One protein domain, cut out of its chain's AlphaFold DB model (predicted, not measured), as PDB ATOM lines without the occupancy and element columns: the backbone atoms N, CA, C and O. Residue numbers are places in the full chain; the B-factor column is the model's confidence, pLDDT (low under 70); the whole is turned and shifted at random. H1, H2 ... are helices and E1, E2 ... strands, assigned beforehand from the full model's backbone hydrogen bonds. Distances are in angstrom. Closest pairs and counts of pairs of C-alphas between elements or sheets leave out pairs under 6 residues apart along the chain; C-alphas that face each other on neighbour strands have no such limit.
ATOM      1  N   PRO A   2      53.506  26.136 -37.708       57.47
ATOM      2  CA  PRO A   2      52.623  26.953 -36.879       57.47
ATOM      3  C   PRO A   2      51.283  27.113 -37.611       57.47
ATOM      4  O   PRO A   2      51.267  27.482 -38.786       57.47
ATOM      5  N   GLN A   3      50.178  26.748 -36.957       65.50
ATOM      6  CA  GLN A   3      48.845  26.955 -37.519       65.50
ATOM      7  C   GLN A   3      48.570  28.457 -37.564       65.50
ATOM      8  O   GLN A   3      48.729  29.159 -36.566       65.50
ATOM      9  N   TYR A   4      48.211  28.949 -38.746       72.75
ATOM     10  CA  TYR A   4      47.856  30.344 -38.945       72.75
ATOM     11  C   TYR A   4      46.399  30.541 -38.526       72.75
ATOM     12  O   TYR A   4      45.491  30.065 -39.205       72.75
ATOM     13  N   ASP A   5      46.182  31.202 -37.392       83.25
ATOM     14  CA  ASP A   5      44.842  31.541 -36.914       83.25
ATOM     15  C   ASP A   5      44.349  32.816 -37.619       83.25
ATOM     16  O   ASP A   5      44.732  33.941 -37.277       83.25
ATOM     17  N   TRP A   6      43.522  32.632 -38.651       82.12
ATOM     18  CA  TRP A   6      42.956  33.729 -39.437       82.12
ATOM     19  C   TRP A   6      42.041  34.640 -38.617       82.12
ATOM     20  O   TRP A   6      42.019  35.849 -38.864       82.12
ATOM     21  N   ASP A   7      41.332  34.099 -37.628       86.94
ATOM     22  CA  ASP A   7      40.380  34.863 -36.824       86.94
ATOM     23  C   ASP A   7      41.113  35.834 -35.899       86.94
ATOM     24  O   ASP A   7      40.743  37.008 -35.809       86.94
ATOM     25  N   GLN A   8      42.230  35.404 -35.302       83.69
ATOM     26  CA  GLN A   8      43.112  36.306 -34.554       83.69
ATOM     27  C   GLN A   8      43.672  37.426 -35.440       83.69
ATOM     28  O   GLN A   8      43.706  38.588 -35.028       83.69
ATOM     29  N   PHE A   9      44.070  37.115 -36.675       83.38
ATOM     30  CA  PHE A   9      44.566  38.120 -37.620       83.38
ATOM     31  C   PHE A   9      43.500  39.143 -38.010       83.38
ATOM     32  O   PHE A   9      43.766  40.347 -38.026       83.38
ATOM     33  N   LEU A  10      42.283  38.682 -38.291       87.12
ATOM     34  CA  LEU A  10      41.157  39.552 -38.616       87.12
ATOM     35  C   LEU A  10      40.696  40.380 -37.412       87.12
ATOM     36  O   LEU A  10      40.230  41.505 -37.605       87.12
ATOM     37  N   ALA A  11      40.845  39.866 -36.189       89.06
ATOM     38  CA  ALA A  11      40.557  40.599 -34.959       89.06
ATOM     39  C   ALA A  11      41.567  41.728 -34.691       89.06
ATOM     40  O   ALA A  11      41.206  42.757 -34.123       89.06
ATOM     41  N   LEU A  12      42.820  41.585 -35.142       89.50
ATOM     42  CA  LEU A  12      43.822  42.650 -35.039       89.50
ATOM     43  C   LEU A  12      43.527  43.833 -35.965       89.50
ATOM     44  O   LEU A  12      44.033  44.930 -35.719       89.50
ATOM     45  N   LEU A  13      42.757  43.634 -37.033       91.56
ATOM     46  CA  LEU A  13      42.449  44.669 -38.012       91.56
ATOM     47  C   LEU A  13      41.211  45.469 -37.608       91.56
ATOM     48  O   LEU A  13      40.139  44.928 -37.342       91.56
ATOM     49  N   THR A  14      41.343  46.789 -37.651       93.06
ATOM     50  CA  THR A  14      40.206  47.705 -37.584       93.06
ATOM     51  C   THR A  14      39.329  47.557 -38.824       93.06
ATOM     52  O   THR A  14      39.780  47.160 -39.900       93.06
ATOM     53  N   GLU A  15      38.064  47.949 -38.706       91.31
ATOM     54  CA  GLU A  15      37.127  47.939 -39.832       91.31
ATOM     55  C   GLU A  15      37.618  48.805 -41.011       91.31
ATOM     56  O   GLU A  15      37.466  48.441 -42.176       91.31
ATOM     57  N   ALA A  16      38.299  49.918 -40.722       90.62
ATOM     58  CA  ALA A  16      38.919  50.760 -41.744       90.62
ATOM     59  C   ALA A  16      40.065  50.043 -42.486       90.62
ATOM     60  O   ALA A  16      40.200  50.180 -43.702       90.62
ATOM     61  N   GLU A  17      40.880  49.263 -41.773       93.12
ATOM     62  CA  GLU A  17      41.951  48.455 -42.366       93.12
ATOM     63  C   GLU A  17      41.383  47.332 -43.248       93.12
ATOM     64  O   GLU A  17      41.851  47.148 -44.373       93.12
ATOM     65  N   LYS A  18      40.318  46.652 -42.800       92.69
ATOM     66  CA  LYS A  18      39.608  45.627 -43.588       92.69
ATOM     67  C   LYS A  18      39.056  46.200 -44.892       92.69
ATOM     68  O   LYS A  18      39.305  45.652 -45.965       92.69
ATOM     69  N   ARG A  19      38.382  47.352 -44.821       92.56
ATOM     70  CA  ARG A  19      37.872  48.063 -46.007       92.56
ATOM     71  C   ARG A  19      38.983  48.462 -46.966       92.56
ATOM     72  O   ARG A  19      38.774  48.408 -48.172       92.56
ATOM     73  N   ARG A  20      40.166  48.819 -46.460       93.19
ATOM     74  CA  ARG A  20      41.322  49.126 -47.309       93.19
ATOM     75  C   ARG A  20      41.832  47.903 -48.054       93.19
ATOM     76  O   ARG A  20      42.088  48.015 -49.246       93.19
ATOM     77  N   ILE A  21      41.949  46.755 -47.387       93.12
ATOM     78  CA  ILE A  21      42.337  45.492 -48.038       93.12
ATOM     79  C   ILE A  21      41.338  45.144 -49.145       93.12
ATOM     80  O   ILE A  21      41.745  44.862 -50.270       93.12
ATOM     81  N   LEU A  22      40.038  45.235 -48.847       92.62
ATOM     82  CA  LEU A  22      38.986  44.972 -49.825       92.62
ATOM     83  C   LEU A  22      39.047  45.949 -51.008       92.62
ATOM     84  O   LEU A  22      38.999  45.523 -52.154       92.62
ATOM     85  N   ALA A  23      39.211  47.248 -50.744       93.19
ATOM     86  CA  ALA A  23      39.344  48.257 -51.791       93.19
ATOM     87  C   ALA A  23      40.563  47.995 -52.685       93.19
ATOM     88  O   ALA A  23      40.446  48.079 -53.904       93.19
ATOM     89  N   MET A  24      41.715  47.632 -52.107       93.81
ATOM     90  CA  MET A  24      42.884  47.266 -52.911       93.81
ATOM     91  C   MET A  24      42.606  46.065 -53.807       93.81
ATOM     92  O   MET A  24      43.004  46.082 -54.963       93.81
ATOM     93  N   PHE A  25      41.926  45.040 -53.290       90.94
ATOM     94  CA  PHE A  25      41.569  43.864 -54.079       90.94
ATOM     95  C   PHE A  25      40.636  44.231 -55.242       90.94
ATOM     96  O   PHE A  25      40.872  43.819 -56.372       90.94
ATOM     97  N   CYS A  26      39.625  45.069 -54.994       90.62
ATOM     98  CA  CYS A  26      38.682  45.516 -56.021       90.62
ATOM     99  C   CYS A  26      39.311  46.419 -57.095       90.62
ATOM    100  O   CYS A  26      38.815  46.457 -58.219       90.62
ATOM    101  N   PHE A  27      40.366  47.165 -56.761       89.06
ATOM    102  CA  PHE A  27      41.047  48.080 -57.686       89.06
ATOM    103  C   PHE A  27      42.409  47.571 -58.167       89.06
ATOM    104  O   PHE A  27      43.132  48.312 -58.841       89.06
ATOM    105  N   ALA A  28      42.767  46.326 -57.843       85.94
ATOM    106  CA  ALA A  28      43.975  45.701 -58.348       85.94
ATOM    107  C   ALA A  28      43.842  45.511 -59.862       85.94
ATOM    108  O   ALA A  28      42.965  44.799 -60.347       85.94
ATOM    109  N   THR A  29      44.708  46.179 -60.620       78.38
ATOM    110  CA  THR A  29      44.751  46.070 -62.091       78.38
ATOM    111  C   THR A  29      45.692  44.960 -62.552       78.38
ATOM    112  O   THR A  29      45.580  44.474 -63.673       78.38
ATOM    113  N   ALA A  30      46.594  44.536 -61.669       79.75
ATOM    114  CA  ALA A  30      47.467  43.382 -61.798       79.75
ATOM    115  C   ALA A  30      47.815  42.871 -60.383       79.75
ATOM    116  O   ALA A  30      47.598  43.595 -59.407       79.75
ATOM    117  N   PRO A  31      48.406  41.670 -60.237       67.81
ATOM    118  CA  PRO A  31      48.689  41.046 -58.935       67.81
ATOM    119  C   PRO A  31      49.553  41.874 -57.965       67.81
ATOM    120  O   PRO A  31      49.621  41.554 -56.782       67.81
ATOM    121  N   LEU A  32      50.215  42.930 -58.451       72.81
ATOM    122  CA  LEU A  32      51.083  43.817 -57.669       72.81
ATOM    123  C   LEU A  32      50.826  45.311 -57.927       72.81
ATOM    124  O   LEU A  32      51.513  46.150 -57.347       72.81
ATOM    125  N   SER A  33      49.856  45.663 -58.778       84.31
ATOM    126  CA  SER A  33      49.525  47.060 -59.067       84.31
ATOM    127  C   SER A  33      48.188  47.433 -58.443       84.31
ATOM    128  O   SER A  33      47.149  46.836 -58.720       84.31
ATOM    129  N   CYS A  34      48.224  48.461 -57.600       88.62
ATOM    130  CA  CYS A  34      47.061  49.013 -56.929       88.62
ATOM    131  C   CYS A  34      46.943  50.496 -57.281       88.62
ATOM    132  O   CYS A  34      47.917  51.244 -57.176       88.62
ATOM    133  N   ASP A  35      45.752  50.915 -57.701       92.88
ATOM    134  CA  ASP A  35      45.439  52.322 -57.927       92.88
ATOM    135  C   ASP A  35      45.111  52.998 -56.585       92.88
ATOM    136  O   ASP A  35      43.988  52.932 -56.071       92.88
ATOM    137  N   TRP A  36      46.125  53.626 -55.992       93.69
ATOM    138  CA  TRP A  36      46.024  54.235 -54.667       93.69
ATOM    139  C   TRP A  36      45.058  55.418 -54.596       93.69
ATOM    140  O   TRP A  36      44.549  55.692 -53.510       93.69
ATOM    141  N   GLU A  37      44.756  56.082 -55.715       95.12
ATOM    142  CA  GLU A  37      43.762  57.164 -55.744       95.12
ATOM    143  C   GLU A  37      42.344  56.610 -55.577       95.12
ATOM    144  O   GLU A  37      41.542  57.115 -54.779       95.12
ATOM    145  N   LYS A  38      42.042  55.491 -56.246       94.06
ATOM    146  CA  LYS A  38      40.759  54.792 -56.071       94.06
ATOM    147  C   LYS A  38      40.611  54.228 -54.666       94.06
ATOM    148  O   LYS A  38      39.545  54.353 -54.060       94.06
ATOM    149  N   VAL A  39      41.686  53.666 -54.113       94.06
ATOM    150  CA  VAL A  39      41.695  53.179 -52.727       94.06
ATOM    151  C   VAL A  39      41.470  54.323 -51.748       94.06
ATOM    152  O   VAL A  39      40.605  54.200 -50.885       94.06
ATOM    153  N   ALA A  40      42.188  55.441 -51.891       94.38
ATOM    154  CA  ALA A  40      42.026  56.596 -51.012       94.38
ATOM    155  C   ALA A  40      40.589  57.123 -51.030       94.38
ATOM    156  O   ALA A  40      40.018  57.367 -49.966       94.38
ATOM    157  N   THR A  41      39.982  57.197 -52.215       94.19
ATOM    158  CA  THR A  41      38.580  57.596 -52.385       94.19
ATOM    159  C   THR A  41      37.633  56.625 -51.673       94.19
ATOM    160  O   THR A  41      36.803  57.043 -50.865       94.19
ATOM    161  N   ALA A  42      37.786  55.316 -51.896       92.25
ATOM    162  CA  ALA A  42      36.927  54.299 -51.288       92.25
ATOM    163  C   ALA A  42      37.076  54.211 -49.760       92.25
ATOM    164  O   ALA A  42      36.101  53.952 -49.052       92.25
ATOM    165  N   THR A  43      38.277  54.460 -49.229       91.75
ATOM    166  CA  THR A  43      38.549  54.429 -47.786       91.75
ATOM    167  C   THR A  43      38.476  55.794 -47.112       91.75
ATOM    168  O   THR A  43      38.820  55.894 -45.934       91.75
ATOM    169  N   ARG A  44      38.052  56.843 -47.833       91.81
ATOM    170  CA  ARG A  44      37.983  58.233 -47.344       91.81
ATOM    171  C   ARG A  44      39.301  58.718 -46.725       91.81
ATOM    172  O   ARG A  44      39.313  59.379 -45.692       91.81
ATOM    173  N   SER A  45      40.425  58.327 -47.316       92.00
ATOM    174  CA  SER A  45      41.745  58.815 -46.913       92.00
ATOM    175  C   SER A  45      42.020  60.179 -47.543       92.00
ATOM    176  O   SER A  45      41.512  60.476 -48.618       92.00
ATOM    177  N   ALA A  46      42.841  61.003 -46.887       93.19
ATOM    178  CA  ALA A  46      43.109  62.370 -47.342       93.19
ATOM    179  C   ALA A  46      43.846  62.444 -48.695       93.19
ATOM    180  O   ALA A  46      43.751  63.449 -49.390       93.19
ATOM    181  N   SER A  47      44.607  61.404 -49.052       95.75
ATOM    182  CA  SER A  47      45.334  61.294 -50.322       95.75
ATOM    183  C   SER A  47      45.741  59.845 -50.609       95.75
ATOM    184  O   SER A  47      45.772  59.017 -49.688       95.75
ATOM    185  N   ALA A  48      46.137  59.545 -51.851       94.88
ATOM    186  CA  ALA A  48      46.761  58.270 -52.218       94.88
ATOM    187  C   ALA A  48      47.982  57.935 -51.346       94.88
ATOM    188  O   ALA A  48      48.102  56.820 -50.836       94.88
ATOM    189  N   ALA A  49      48.852  58.919 -51.090       95.38
ATOM    190  CA  ALA A  49      50.018  58.745 -50.224       95.38
ATOM    191  C   ALA A  49      49.618  58.382 -48.782       95.38
ATOM    192  O   ALA A  49      50.227  57.507 -48.166       95.38
ATOM    193  N   SER A  50      48.565  59.014 -48.252       94.50
ATOM    194  CA  SER A  50      48.016  58.680 -46.933       94.50
ATOM    195  C   SER A  50      47.487  57.243 -46.898       94.50
ATOM    196  O   SER A  50      47.859  56.475 -46.010       94.50
ATOM    197  N   ALA A  51      46.695  56.840 -47.898       94.38
ATOM    198  CA  ALA A  51      46.165  55.482 -47.997       94.38
ATOM    199  C   ALA A  51      47.284  54.427 -48.068       94.38
ATOM    200  O   ALA A  51      47.237  53.428 -47.344       94.38
ATOM    201  N   HIS A  52      48.320  54.683 -48.872       94.00
ATOM    202  CA  HIS A  52      49.498  53.826 -48.991       94.00
ATOM    203  C   HIS A  52      50.274  53.706 -47.670       94.00
ATOM    204  O   HIS A  52      50.615  52.602 -47.233       94.00
ATOM    205  N   ASN A  53      50.519  54.824 -46.981       95.44
ATOM    206  CA  ASN A  53      51.221  54.825 -45.697       95.44
ATOM    207  C   ASN A  53      50.441  54.058 -44.624       95.44
ATOM    208  O   ASN A  53      51.010  53.231 -43.909       95.44
ATOM    209  N   LEU A  54      49.124  54.271 -44.547       94.25
ATOM    210  CA  LEU A  54      48.265  53.541 -43.619       94.25
ATOM    211  C   LEU A  54      48.240  52.038 -43.936       94.25
ATOM    212  O   LEU A  54      48.255  51.218 -43.020       94.25
ATOM    213  N   HIS A  55      48.245  51.654 -45.216       94.06
ATOM    214  CA  HIS A  55      48.370  50.253 -45.618       94.06
ATOM    215  C   HIS A  55      49.725  49.645 -45.216       94.06
ATOM    216  O   HIS A  55      49.779  48.554 -44.650       94.06
ATOM    217  N   THR A  56      50.819  50.375 -45.426       94.19
ATOM    218  CA  THR A  56      52.169  49.941 -45.038       94.19
ATOM    219  C   THR A  56      52.280  49.739 -43.523       94.19
ATOM    220  O   THR A  56      52.856  48.754 -43.055       94.19
ATOM    221  N   ASN A  57      51.688  50.642 -42.738       94.31
ATOM    222  CA  ASN A  57      51.636  50.535 -41.281       94.31
ATOM    223  C   ASN A  57      50.847  49.301 -40.826       94.31
ATOM    224  O   ASN A  57      51.315  48.565 -39.954       94.31
ATOM    225  N   MET A  58      49.708  49.031 -41.465       93.31
ATOM    226  CA  MET A  58      48.911  47.826 -41.229       93.31
ATOM    227  C   MET A  58      49.722  46.550 -41.519       93.31
ATOM    228  O   MET A  58      49.770  45.658 -40.675       93.31
ATOM    229  N   ILE A  59      50.442  46.472 -42.648       92.00
ATOM    230  CA  ILE A  59      51.333  45.332 -42.944       92.00
ATOM    231  C   ILE A  59      52.399  45.166 -41.854       92.00
ATOM    232  O   ILE A  59      52.654  44.048 -41.403       92.00
ATOM    233  N   ARG A  60      53.027  46.262 -41.406       93.50
ATOM    234  CA  ARG A  60      54.050  46.218 -40.348       93.50
ATOM    235  C   ARG A  60      53.482  45.661 -39.041       93.50
ATOM    236  O   ARG A  60      54.118  44.811 -38.420       93.50
ATOM    237  N   LYS A  61      52.280  46.096 -38.655       89.25
ATOM    238  CA  LYS A  61      51.543  45.589 -37.489       89.25
ATOM    239  C   LYS A  61      51.284  44.085 -37.598       89.25
ATOM    240  O   LYS A  61      51.604  43.352 -36.666       89.25
ATOM    241  N   LEU A  62      50.785  43.619 -38.746       88.44
ATOM    242  CA  LEU A  62      50.533  42.194 -38.984       88.44
ATOM    243  C   LEU A  62      51.819  41.359 -38.918       88.44
ATOM    244  O   LEU A  62      51.846  40.333 -38.245       88.44
ATOM    245  N   ARG A  63      52.913  41.820 -39.536       88.44
ATOM    246  CA  ARG A  63      54.225  41.150 -39.451       88.44
ATOM    247  C   ARG A  63      54.730  41.065 -38.011       88.44
ATOM    248  O   ARG A  63      55.216  40.017 -37.598       88.44
ATOM    249  N   GLY A  64      54.578  42.139 -37.236       87.62
ATOM    250  CA  GLY A  64      54.920  42.145 -35.814       87.62
ATOM    251  C   GLY A  64      54.113  41.121 -35.010       87.62
ATOM    252  O   GLY A  64      54.677  40.439 -34.157       87.62
ATOM    253  N   ALA A  65      52.820  40.968 -35.309       84.31
ATOM    254  CA  ALA A  65      51.969  39.963 -34.676       84.31
ATOM    255  C   ALA A  65      52.386  38.528 -35.038       84.31
ATOM    256  O   ALA A  65      52.497  37.701 -34.134       84.31
ATOM    257  N   VAL A  66      52.705  38.248 -36.314       80.44
ATOM    258  CA  VAL A  66      53.250  36.938 -36.736       80.44
ATOM    259  C   VAL A  66      54.514  36.616 -35.941       80.44
ATOM    260  O   VAL A  66      54.609  35.549 -35.346       80.44
ATOM    261  N   LEU A  67      55.469  37.551 -35.890       79.94
ATOM    262  CA  LEU A  67      56.742  37.336 -35.202       79.94
ATOM    263  C   LEU A  67      56.536  37.028 -33.712       79.94
ATOM    264  O   LEU A  67      57.156  36.099 -33.197       79.94
ATOM    265  N   LYS A  68      55.625  37.744 -33.037       78.94
ATOM    266  CA  LYS A  68      55.256  37.474 -31.637       78.94
ATOM    267  C   LYS A  68      54.634  36.085 -31.463       78.94
ATOM    268  O   LYS A  68      55.066  35.351 -30.582       78.94
ATOM    269  N   ALA A  69      53.694  35.698 -32.326       73.50
ATOM    270  CA  ALA A  69      53.071  34.374 -32.282       73.50
ATOM    271  C   ALA A  69      54.091  33.240 -32.518       73.50
ATOM    272  O   ALA A  69      54.027  32.200 -31.868       73.50
ATOM    273  N   THR A  70      55.076  33.452 -33.399       65.38
ATOM    274  CA  THR A  70      56.122  32.455 -33.690       65.38
ATOM    275  C   THR A  70      57.214  32.355 -32.625       65.38
ATOM    276  O   THR A  70      57.847  31.309 -32.517       65.38
ATOM    277  N   LYS A  71      57.448  33.411 -31.830       62.50
ATOM    278  CA  LYS A  71      58.511  33.437 -30.809       62.50
ATOM    279  C   LYS A  71      58.120  32.731 -29.502       62.50
ATOM    280  O   LYS A  71      58.963  32.541 -28.634       62.50
ATOM    281  N   GLY A  72      56.875  32.277 -29.389       45.34
ATOM    282  CA  GLY A  72      56.397  31.559 -28.220       45.34
ATOM    283  C   GLY A  72      55.814  32.483 -27.154       45.34
ATOM    284  O   GLY A  72      56.161  33.654 -27.012       45.34
ATOM    285  N   ASN A  73      54.892  31.880 -26.420       52.56
ATOM    286  CA  ASN A  73      53.966  32.387 -25.413       52.56
ATOM    287  C   ASN A  73      54.633  32.986 -24.143       52.56
ATOM    288  O   ASN A  73      54.160  32.739 -23.039       52.56
TER     289      ASN A  73
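This is residues 2 to 73 of the 145 residues of an uncharacterized protein of Coniosporium apollinis (strain CBS 100218) (UniProt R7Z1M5). One long helix, H4, makes the length of the domain, and the shorter helices H1, H2 and H3 form a loose row of differently turned pieces along one side of it, with H3 packed across its first end, H2 packed on H3, and H1 near its later half. A small turn with the strand E1 lies at the H3 end, away from H4, and the two ends of the printed part come near each other at the opposite end. The printed part has 72 residues with four named helices and one named strand, in the order H1, H2, E1, H3, H4, and its class is mostly helix. It is elongated, spanning 40 by 24 by 17 A, and only just loose, close to compact, with a radius of gyration of the C-alphas of 13.6 A.

Find C-alpha 48 at (46.761, 58.270, -52.218); from there H4, residues 48 to 70, runs 33.1 A to C-alpha 70 at (56.122, 32.455, -33.690). Just before it in the chain, look at residues 36 to 42 for H3, 9.7 A long. H2 covers residues 15 to 27 and is 18.3 A long. H1, residues 6 to 12, is 10.0 A long and begins at C-alpha 6, (42.956, 33.729, -39.437). E1 is residues 28 to 30, 5.4 A from first to last C-alpha.

Begin at the first residues of H4: residues 48 to 52 alone touch H3, the closest C-alphas being those of Glu 37 and Ala 48, 4.8 A apart, and the two helices are about perpendicular at 90 degrees. H3 also touches H2, where the C-alphas of Ala 23 and Val 39 come closest at 5.5 A, at a steep tilt of 57 degrees, opposite ways. H2 and H4 only just touch, with 3 pairs of C-alphas within 8 A, through residues 17 to 20 of H2 and 55 to 58 of H4 alone; the closest C-alphas are those of Glu 17 and Met 58, 7.1 A apart, and the tilt is a steep 66 degrees. Further along H4, H1 is close but not clearly touching, with the C-alphas of Phe 9 and Leu 62 closest at 7.4 A. H1 and H2 are only just apart, their closest C-alphas 8.0 A from each other. E1 pairs with no named strand, but its residues 28 to 30 pair antiparallel with residues 33 to 34; E1 and H4 are apart. In H1, H2, H3 and H4 every O i to N i+4 pair is within hydrogen-bond range.

Look for the two C-alphas farthest apart at Glu 37 and Asn 73, 40.5 A from each other. The printed part has no cut, and the links H1 to H2, H2 to E1, E1 to H3 and H3 to H4 are tight. The mean pLDDT of the printed part is 86.6; you will find values under 70 at residues 2 to 3, residue 31 and residues 70 to 73.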